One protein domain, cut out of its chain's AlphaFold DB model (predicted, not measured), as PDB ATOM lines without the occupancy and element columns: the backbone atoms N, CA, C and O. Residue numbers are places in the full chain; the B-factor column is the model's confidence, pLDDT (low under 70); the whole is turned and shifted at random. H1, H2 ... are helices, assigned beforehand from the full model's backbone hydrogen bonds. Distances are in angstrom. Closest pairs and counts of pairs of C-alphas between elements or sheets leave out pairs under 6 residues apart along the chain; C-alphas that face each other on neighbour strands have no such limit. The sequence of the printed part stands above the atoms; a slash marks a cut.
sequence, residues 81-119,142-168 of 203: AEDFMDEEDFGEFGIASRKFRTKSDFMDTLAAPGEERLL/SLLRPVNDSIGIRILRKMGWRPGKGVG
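AT A GLANCE: This is residues 81 to 119 and 142 to 168 of the 203 residues of the protein "Hypothetical protein" of Meloidogyne enterolobii (UniProt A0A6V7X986). With little regular structure, the model is an open trail of loops: the longest helix, H3, and the short H2 lie in one half, and a long link leads away to the short H1 at the far end. Residues 142 to 147 stick out. The printed part has 66 residues, with three named helices in the order H1, H2, H3 and no named strand; its class is all helix, though the named elements hold only 17 residues. It is extended, with a radius of gyration of the C-alphas of 17.4 A and spans of 50 by 31 by 19 A.

IN THESE COORDINATES: H3, residues 151 to 158, is 10.7 A long and ends at C-alpha 158 (-34.662, 6.066, -1.043). H2 is residues 104 to 108. H1, residues 81 to 84, begins at C-alpha 81 (-61.090, 24.894, 4.057).

HOW THE PARTS SIT: H3 is apart from H2 and from H1, and H1 is apart from H2. In H2 and H3 every O i to N i+4 pair is within hydrogen-bond range; H1 is too short for such a pair.

THE WHOLE: The farthest C-alphas, of Phe 84 and Leu 144, are 52.0 A apart. Residues 120 to 141 are not printed; C-alphas 119 and 142 are 19.1 A apart across this cut. The link H1 to H2 is long. Mean pLDDT of the printed part is 71.2, with 35 residues under 70, among them 104 to 119.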
ATOM      1  N   ALA A  81     -61.740  24.364   5.261       80.19
ATOM      2  CA  ALA A  81     -61.090  24.894   4.057       80.19
ATOM      3  C   ALA A  81     -61.915  24.578   2.798       80.19
ATOM      4  O   ALA A  81     -61.964  25.371   1.864       80.19
ATOM      5  N   GLU A  82     -62.604  23.440   2.830       80.62
ATOM      6  CA  GLU A  82     -63.516  22.942   1.812       80.62
ATOM      7  C   GLU A  82     -64.758  23.825   1.619       80.62
ATOM      8  O   GLU A  82     -65.319  23.818   0.531       80.62
ATOM      9  N   ASP A  83     -65.166  24.620   2.616       81.94
ATOM     10  CA  ASP A  83     -66.333  25.516   2.503       81.94
ATOM     11  C   ASP A  83     -66.064  26.722   1.588       81.94
ATOM     12  O   ASP A  83     -66.985  27.432   1.183       81.94
ATOM     13  N   PHE A  84     -64.790  26.968   1.280       75.06
ATOM     14  CA  PHE A  84     -64.340  28.001   0.351       75.06
ATOM     15  C   PHE A  84     -63.968  27.435  -1.022       75.06
ATOM     16  O   PHE A  84     -63.610  28.211  -1.907       75.06
ATOM     17  N   MET A  85     -64.025  26.110  -1.180       77.25
ATOM     18  CA  MET A  85     -63.720  25.401  -2.420       77.25
ATOM     19  C   MET A  85     -65.013  25.152  -3.196       77.25
ATOM     20  O   MET A  85     -66.048  24.823  -2.612       77.25
ATOM     21  N   ASP A  86     -64.970  25.314  -4.514       72.88
ATOM     22  CA  ASP A  86     -66.111  25.049  -5.390       72.88
ATOM     23  C   ASP A  86     -66.095  23.610  -5.945       72.88
ATOM     24  O   ASP A  86     -65.212  22.804  -5.652       72.88
ATOM     25  N   GLU A  87     -67.124  23.235  -6.713       67.44
ATOM     26  CA  GLU A  87     -67.249  21.883  -7.285       67.44
ATOM     27  C   GLU A  87     -66.059  21.511  -8.207       67.44
ATOM     28  O   GLU A  87     -65.762  20.324  -8.357       67.44
ATOM     29  N   GLU A  88     -65.347  22.498  -8.769       68.75
ATOM     30  CA  GLU A  88     -64.168  22.315  -9.628       68.75
ATOM     31  C   GLU A  88     -62.923  21.926  -8.826       68.75
ATOM     32  O   GLU A  88     -62.183  21.028  -9.239       68.75
ATOM     33  N   ASP A  89     -62.716  22.530  -7.653       75.56
ATOM     34  CA  ASP A  89     -61.583  22.209  -6.777       75.56
ATOM     35  C   ASP A  89     -61.550  20.728  -6.366       75.56
ATOM     36  O   ASP A  89     -60.477  20.171  -6.108       75.56
ATOM     37  N   PHE A  90     -62.713  20.071  -6.343       71.12
ATOM     38  CA  PHE A  90     -62.853  18.640  -6.066       71.12
ATOM     39  C   PHE A  90     -62.706  17.737  -7.300       71.12
ATOM     40  O   PHE A  90     -62.693  16.509  -7.144       71.12
ATOM     41  N   GLY A  91     -62.624  18.316  -8.498       70.31
ATOM     42  CA  GLY A  91     -62.450  17.608  -9.760       70.31
ATOM     43  C   GLY A  91     -61.072  16.954  -9.893       70.31
ATOM     44  O   GLY A  91     -60.155  17.187  -9.108       70.31
ATOM     45  N   GLU A  92     -60.901  16.119 -10.918       64.88
ATOM     46  CA  GLU A  92     -59.657  15.361 -11.133       64.88
ATOM     47  C   GLU A  92     -58.425  16.254 -11.373       64.88
ATOM     48  O   GLU A  92     -57.306  15.883 -11.018       64.88
ATOM     49  N   PHE A  93     -58.642  17.461 -11.898       60.91
ATOM     50  CA  PHE A  93     -57.610  18.485 -12.092       60.91
ATOM     51  C   PHE A  93     -57.631  19.585 -11.018       60.91
ATOM     52  O   PHE A  93     -56.879  20.552 -11.124       60.91
ATOM     53  N   GLY A  94     -58.483  19.448  -9.999       65.94
ATOM     54  CA  GLY A  94     -58.668  20.433  -8.942       65.94
ATOM     55  C   GLY A  94     -57.523  20.458  -7.926       65.94
ATOM     56  O   GLY A  94     -56.758  19.501  -7.761       65.94
ATOM     57  N   ILE A  95     -57.397  21.580  -7.217       68.44
ATOM     58  CA  ILE A  95     -56.325  21.812  -6.238       68.44
ATOM     59  C   ILE A  95     -56.553  20.971  -4.966       68.44
ATOM     60  O   ILE A  95     -55.596  20.579  -4.288       68.44
ATOM     61  N   ALA A  96     -57.805  20.614  -4.662       60.97
ATOM     62  CA  ALA A  96     -58.205  19.914  -3.444       60.97
ATOM     63  C   ALA A  96     -58.130  18.382  -3.570       60.97
ATOM     64  O   ALA A  96     -59.059  17.651  -3.207       60.97
ATOM     65  N   SER A  97     -57.002  17.849  -4.055       60.91
ATOM     66  CA  SER A  97     -56.813  16.395  -4.095       60.91
ATOM     67  C   SER A  97     -56.852  15.820  -2.666       60.91
ATOM     68  O   SER A  97     -55.949  16.001  -1.852       60.91
ATOM     69  N   ARG A  98     -57.924  15.090  -2.330       60.53
ATOM     70  CA  ARG A  98     -58.162  14.564  -0.967       60.53
ATOM     71  C   ARG A  98     -57.151  13.497  -0.519       60.53
ATOM     72  O   ARG A  98     -57.254  12.976   0.591       60.53
ATOM     73  N   LYS A  99     -56.230  13.066  -1.389       62.31
ATOM     74  CA  LYS A  99     -55.366  11.899  -1.156       62.31
ATOM     75  C   LYS A  99     -53.964  12.139  -1.705       62.31
ATOM     76  O   LYS A  99     -53.723  11.947  -2.893       62.31
ATOM     77  N   PHE A 100     -53.018  12.434  -0.817       63.09
ATOM     78  CA  PHE A 100     -51.596  12.302  -1.125       63.09
ATOM     79  C   PHE A 100     -51.294  10.832  -1.436       63.09
ATOM     80  O   PHE A 100     -51.346   9.972  -0.554       63.09
ATOM     81  N   ARG A 101     -51.015  10.525  -2.704       62.62
ATOM     82  CA  ARG A 101     -50.631   9.186  -3.161       62.62
ATOM     83  C   ARG A 101     -49.239   9.249  -3.772       62.62
ATOM     84  O   ARG A 101     -48.934  10.145  -4.551       62.62
ATOM     85  N   THR A 102     -48.387   8.292  -3.420       67.50
ATOM     86  CA  THR A 102     -47.136   8.062  -4.149       67.50
ATOM     87  C   THR A 102     -47.475   7.508  -5.531       67.50
ATOM     88  O   THR A 102     -48.335   6.633  -5.622       67.50
ATOM     89  N   LYS A 103     -46.821   8.003  -6.589       71.38
ATOM     90  CA  LYS A 103     -47.012   7.512  -7.966       71.38
ATOM     91  C   LYS A 103     -46.853   5.983  -8.025       71.38
ATOM     92  O   LYS A 103     -45.967   5.449  -7.355       71.38
ATOM     93  N   SER A 104     -47.692   5.306  -8.811       66.50
ATOM     94  CA  SER A 104     -47.665   3.846  -9.029       66.50
ATOM     95  C   SER A 104     -46.273   3.361  -9.424       66.50
ATOM     96  O   SER A 104     -45.723   2.479  -8.775       66.50
ATOM     97  N   ASP A 105     -45.636   4.062 -10.359       69.25
ATOM     98  CA  ASP A 105     -44.311   3.721 -10.881       69.25
ATOM     99  C   ASP A 105     -43.251   3.715  -9.770       69.25
ATOM    100  O   ASP A 105     -42.314   2.919  -9.757       69.25
ATOM    101  N   PHE A 106     -43.406   4.592  -8.773       67.00
ATOM    102  CA  PHE A 106     -42.510   4.621  -7.623       67.00
ATOM    103  C   PHE A 106     -42.720   3.407  -6.709       67.00
ATOM    104  O   PHE A 106     -41.749   2.897  -6.145       67.00
ATOM    105  N   MET A 107     -43.960   2.927  -6.576       65.88
ATOM    106  CA  MET A 107     -44.276   1.724  -5.805       65.88
ATOM    107  C   MET A 107     -43.739   0.455  -6.470       65.88
ATOM    108  O   MET A 107     -43.221  -0.402  -5.754       65.88
ATOM    109  N   ASP A 108     -43.751   0.380  -7.801       66.44
ATOM    110  CA  ASP A 108     -43.219  -0.768  -8.547       66.44
ATOM    111  C   ASP A 108     -41.707  -0.917  -8.360       66.44
ATOM    112  O   ASP A 108     -41.211  -2.003  -8.072       66.44
ATOM    113  N   THR A 109     -40.955   0.190  -8.349       68.31
ATOM    114  CA  THR A 109     -39.507   0.152  -8.039       68.31
ATOM    115  C   THR A 109     -39.181  -0.246  -6.595       68.31
ATOM    116  O   THR A 109     -38.008  -0.384  -6.225       68.31
ATOM    117  N   LEU A 110     -40.190  -0.292  -5.729       64.62
ATOM    118  CA  LEU A 110     -40.084  -0.717  -4.341       64.62
ATOM    119  C   LEU A 110     -40.695  -2.105  -4.139       64.62
ATOM    120  O   LEU A 110     -40.572  -2.640  -3.039       64.62
ATOM    121  N   ALA A 111     -41.345  -2.704  -5.133       62.62
ATOM    122  CA  ALA A 111     -41.805  -4.081  -5.056       62.62
ATOM    123  C   ALA A 111     -40.607  -5.046  -5.114       62.62
ATOM    124  O   ALA A 111     -39.560  -4.742  -5.683       62.62
ATOM    125  N   ALA A 112     -40.721  -6.190  -4.434       60.12
ATOM    126  CA  ALA A 112     -39.750  -7.268  -4.608       60.12
ATOM    127  C   ALA A 112     -39.962  -7.903  -5.998       60.12
ATOM    128  O   ALA A 112     -41.104  -7.910  -6.467       60.12
ATOM    129  N   PRO A 113     -38.917  -8.436  -6.657       53.97
ATOM    130  CA  PRO A 113     -39.085  -9.111  -7.941       53.97
ATOM    131  C   PRO A 113     -40.089 -10.264  -7.786       53.97
ATOM    132  O   PRO A 113     -39.870 -11.167  -6.982       53.97
ATOM    133  N   GLY A 114     -41.206 -10.191  -8.516       55.59
ATOM    134  CA  GLY A 114     -42.288 -11.182  -8.483       55.59
ATOM    135  C   GLY A 114     -43.468 -10.875  -7.547       55.59
ATOM    136  O   GLY A 114     -44.380 -11.691  -7.467       55.59
ATOM    137  N   GLU A 115     -43.494  -9.733  -6.849       57.50
ATOM    138  CA  GLU A 115     -44.643  -9.318  -6.024       57.50
ATOM    139  C   GLU A 115     -45.345  -8.106  -6.662       57.50
ATOM    140  O   GLU A 115     -45.120  -6.969  -6.246       57.50
ATOM    141  N   GLU A 116     -46.209  -8.334  -7.661       56.56
ATOM    142  CA  GLU A 116     -47.172  -7.317  -8.114       56.56
ATOM    143  C   GLU A 116     -48.157  -7.053  -6.981       56.56
ATOM    144  O   GLU A 116     -49.101  -7.803  -6.713       56.56
ATOM    145  N   ARG A 117     -47.880  -6.001  -6.215       57.03
ATOM    146  CA  ARG A 117     -48.663  -5.699  -5.031       57.03
ATOM    147  C   ARG A 117     -49.865  -4.859  -5.440       57.03
ATOM    148  O   ARG A 117     -49.838  -3.642  -5.279       57.03
ATOM    149  N   LEU A 118     -50.919  -5.549  -5.878       57.78
ATOM    150  CA  LEU A 118     -52.236  -4.985  -6.176       57.78
ATOM    151  C   LEU A 118     -52.633  -3.922  -5.141       57.78
ATOM    152  O   LEU A 118     -52.419  -4.075  -3.917       57.78
ATOM    153  N   LEU A 119     -53.186  -2.822  -5.641       59.81
ATOM    154  CA  LEU A 119     -53.641  -1.692  -4.847       59.81
ATOM    155  C   LEU A 119     -54.680  -2.174  -3.821       59.81
ATOM    156  O   LEU A 119     -55.348  -3.190  -3.993       59.81
ATOM    157  N   SER A 142     -45.033 -18.821   1.090       66.50
ATOM    158  CA  SER A 142     -45.973 -17.925   1.781       66.50
ATOM    159  C   SER A 142     -45.758 -17.884   3.301       66.50
ATOM    160  O   SER A 142     -45.971 -16.842   3.920       66.50
ATOM    161  N   LEU A 143     -45.302 -18.994   3.895       70.31
ATOM    162  CA  LEU A 143     -45.043 -19.117   5.333       70.31
ATOM    163  C   LEU A 143     -43.663 -18.570   5.725       70.31
ATOM    164  O   LEU A 143     -43.519 -17.922   6.756       70.31
ATOM    165  N   LEU A 144     -42.657 -18.786   4.880       68.06
ATOM    166  CA  LEU A 144     -41.274 -18.341   5.041       68.06
ATOM    167  C   LEU A 144     -41.041 -17.006   4.330       68.06
ATOM    168  O   LEU A 144     -40.023 -16.818   3.663       68.06
ATOM    169  N   ARG A 145     -41.979 -16.058   4.454       63.72
ATOM    170  CA  ARG A 145     -41.766 -14.727   3.883       63.72
ATOM    171  C   ARG A 145     -40.584 -14.083   4.616       63.72
ATOM    172  O   ARG A 145     -40.683 -13.879   5.830       63.72
ATOM    173  N   PRO A 146     -39.478 -13.745   3.928       62.69
ATOM    174  CA  PRO A 146     -38.386 -13.031   4.568       62.69
ATOM    175  C   PRO A 146     -38.944 -11.740   5.166       62.69
ATOM    176  O   PRO A 146     -39.793 -11.076   4.556       62.69
ATOM    177  N   VAL A 147     -38.496 -11.398   6.378       63.91
ATOM    178  CA  VAL A 147     -38.832 -10.123   7.023       63.91
ATOM    179  C   VAL A 147     -38.108  -9.023   6.254       63.91
ATOM    180  O   VAL A 147     -37.050  -8.538   6.638       63.91
ATOM    181  N   ASN A 148     -38.665  -8.677   5.101       69.06
ATOM    182  CA  ASN A 148     -38.211  -7.558   4.312       69.06
ATOM    183  C   ASN A 148     -38.641  -6.280   5.026       69.06
ATOM    184  O   ASN A 148     -39.745  -6.192   5.575       69.06
ATOM    185  N   ASP A 149     -37.764  -5.280   4.991       75.19
ATOM    186  CA  ASP A 149     -38.075  -3.927   5.431       75.19
ATOM    187  C   ASP A 149     -39.454  -3.494   4.915       75.19
ATOM    188  O   ASP A 149     -39.795  -3.694   3.742       75.19
ATOM    189  N   SER A 150     -40.249  -2.866   5.783       80.81
ATOM    190  CA  SER A 150     -41.558  -2.358   5.380       80.81
ATOM    191  C   SER A 150     -41.425  -1.404   4.187       80.81
ATOM    192  O   SER A 150     -40.396  -0.749   3.992       80.81
ATOM    193  N   ILE A 151     -42.486  -1.286   3.383       78.19
ATOM    194  CA  ILE A 151     -42.517  -0.334   2.263       78.19
ATOM    195  C   ILE A 151     -42.128   1.079   2.729       78.19
ATOM    196  O   ILE A 151     -41.326   1.732   2.074       78.19
ATOM    197  N   GLY A 152     -42.579   1.494   3.919       82.25
ATOM    198  CA  GLY A 152     -42.222   2.780   4.513       82.25
ATOM    199  C   GLY A 152     -40.721   2.928   4.768       82.25
ATOM    200  O   GLY A 152     -40.146   3.948   4.408       82.25
ATOM    201  N   ILE A 153     -40.059   1.902   5.316       83.88
ATOM    202  CA  ILE A 153     -38.603   1.920   5.546       83.88
ATOM    203  C   ILE A 153     -37.843   2.030   4.219       83.88
ATOM    204  O   ILE A 153     -36.869   2.779   4.128       83.88
ATOM    205  N   ARG A 154     -38.300   1.330   3.175       83.88
ATOM    206  CA  ARG A 154     -37.682   1.381   1.842       83.88
ATOM    207  C   ARG A 154     -37.869   2.743   1.168       83.88
ATOM    208  O   ARG A 154     -36.903   3.273   0.623       83.88
ATOM    209  N   ILE A 155     -39.062   3.337   1.271       85.00
ATOM    210  CA  ILE A 155     -39.339   4.707   0.807       85.00
ATOM    211  C   ILE A 155     -38.408   5.687   1.510       85.00
ATOM    212  O   ILE A 155     -37.683   6.432   0.857       85.00
ATOM    213  N   LEU A 156     -38.381   5.652   2.843       85.62
ATOM    214  CA  LEU A 156     -37.543   6.540   3.641       85.62
ATOM    215  C   LEU A 156     -36.070   6.406   3.237       85.62
ATOM    216  O   LEU A 156     -35.406   7.416   3.007       85.62
ATOM    217  N   ARG A 157     -35.575   5.176   3.062       86.50
ATOM    218  CA  ARG A 157     -34.200   4.922   2.618       86.50
ATOM    219  C   ARG A 157     -33.895   5.536   1.251       86.50
ATOM    220  O   ARG A 157     -32.851   6.168   1.112       86.50
ATOM    221  N   LYS A 158     -34.802   5.408   0.272       84.38
ATOM    222  CA  LYS A 158     -34.662   6.066  -1.043       84.38
ATOM    223  C   LYS A 158     -34.683   7.594  -0.935       84.38
ATOM    224  O   LYS A 158     -33.948   8.255  -1.655       84.38
ATOM    225  N   MET A 159     -35.442   8.148   0.009       83.81
ATOM    226  CA  MET A 159     -35.480   9.589   0.305       83.81
ATOM    227  C   MET A 159     -34.266  10.076   1.126       83.81
ATOM    228  O   MET A 159     -34.255  11.204   1.613       83.81
ATOM    229  N   GLY A 160     -33.238   9.238   1.314       85.69
ATOM    230  CA  GLY A 160     -32.000   9.593   2.016       85.69
ATOM    231  C   GLY A 160     -32.047   9.423   3.538       85.69
ATOM    232  O   GLY A 160     -31.072   9.741   4.226       85.69
ATOM    233  N   TRP A 161     -33.142   8.896   4.092       89.06
ATOM    234  CA  TRP A 161     -33.222   8.560   5.510       89.06
ATOM    235  C   TRP A 161     -32.373   7.323   5.823       89.06
ATOM    236  O   TRP A 161     -32.394   6.322   5.109       89.06
ATOM    237  N   ARG A 162     -31.621   7.372   6.926       86.62
ATOM    238  CA  ARG A 162     -30.756   6.268   7.360       86.62
ATOM    239  C   ARG A 162     -31.333   5.593   8.604       86.62
ATOM    240  O   ARG A 162     -31.745   6.308   9.523       86.62
ATOM    241  N   PRO A 163     -31.310   4.249   8.687       83.81
ATOM    242  CA  PRO A 163     -31.741   3.544   9.887       83.81
ATOM    243  C   PRO A 163     -30.920   4.012  11.098       83.81
ATOM    244  O   PRO A 163     -29.714   4.237  11.002       83.81
ATOM    245  N   GLY A 164     -31.593   4.235  12.229       83.75
ATOM    246  CA  GLY A 164     -30.983   4.778  13.450       83.75
ATOM    247  C   GLY A 164     -30.897   6.311  13.518       83.75
ATOM    248  O   GLY A 164     -30.522   6.853  14.558       83.75
ATOM    249  N   LYS A 165     -31.274   7.042  12.459       81.12
ATOM    250  CA  LYS A 165     -31.486   8.498  12.517       81.12
ATOM    251  C   LYS A 165     -32.981   8.809  12.605       81.12
ATOM    252  O   LYS A 165     -33.800   8.142  11.989       81.12
ATOM    253  N   GLY A 166     -33.346   9.821  13.393       79.31
ATOM    254  CA  GLY A 166     -34.717  10.338  13.406       79.31
ATOM    255  C   GLY A 166     -35.085  10.978  12.065       79.31
ATOM    256  O   GLY A 166     -34.202  11.357  11.296       79.31
ATOM    257  N   VAL A 167     -36.381  11.085  11.783       80.06
ATOM    258  CA  VAL A 167     -36.898  11.848  10.637       80.06
ATOM    259  C   VAL A 167     -36.910  13.337  11.002       80.06
ATOM    260  O   VAL A 167     -37.284  13.686  12.121       80.06
ATOM    261  N   GLY A 168     -36.504  14.205  10.071       77.75
ATOM    262  CA  GLY A 168     -36.506  15.663  10.244       77.75
ATOM    263  C   GLY A 168     -35.116  16.294  10.377       77.75
ATOM    264  O   GLY A 168     -34.088  15.613  10.337       77.75
TER     265      GLY A 168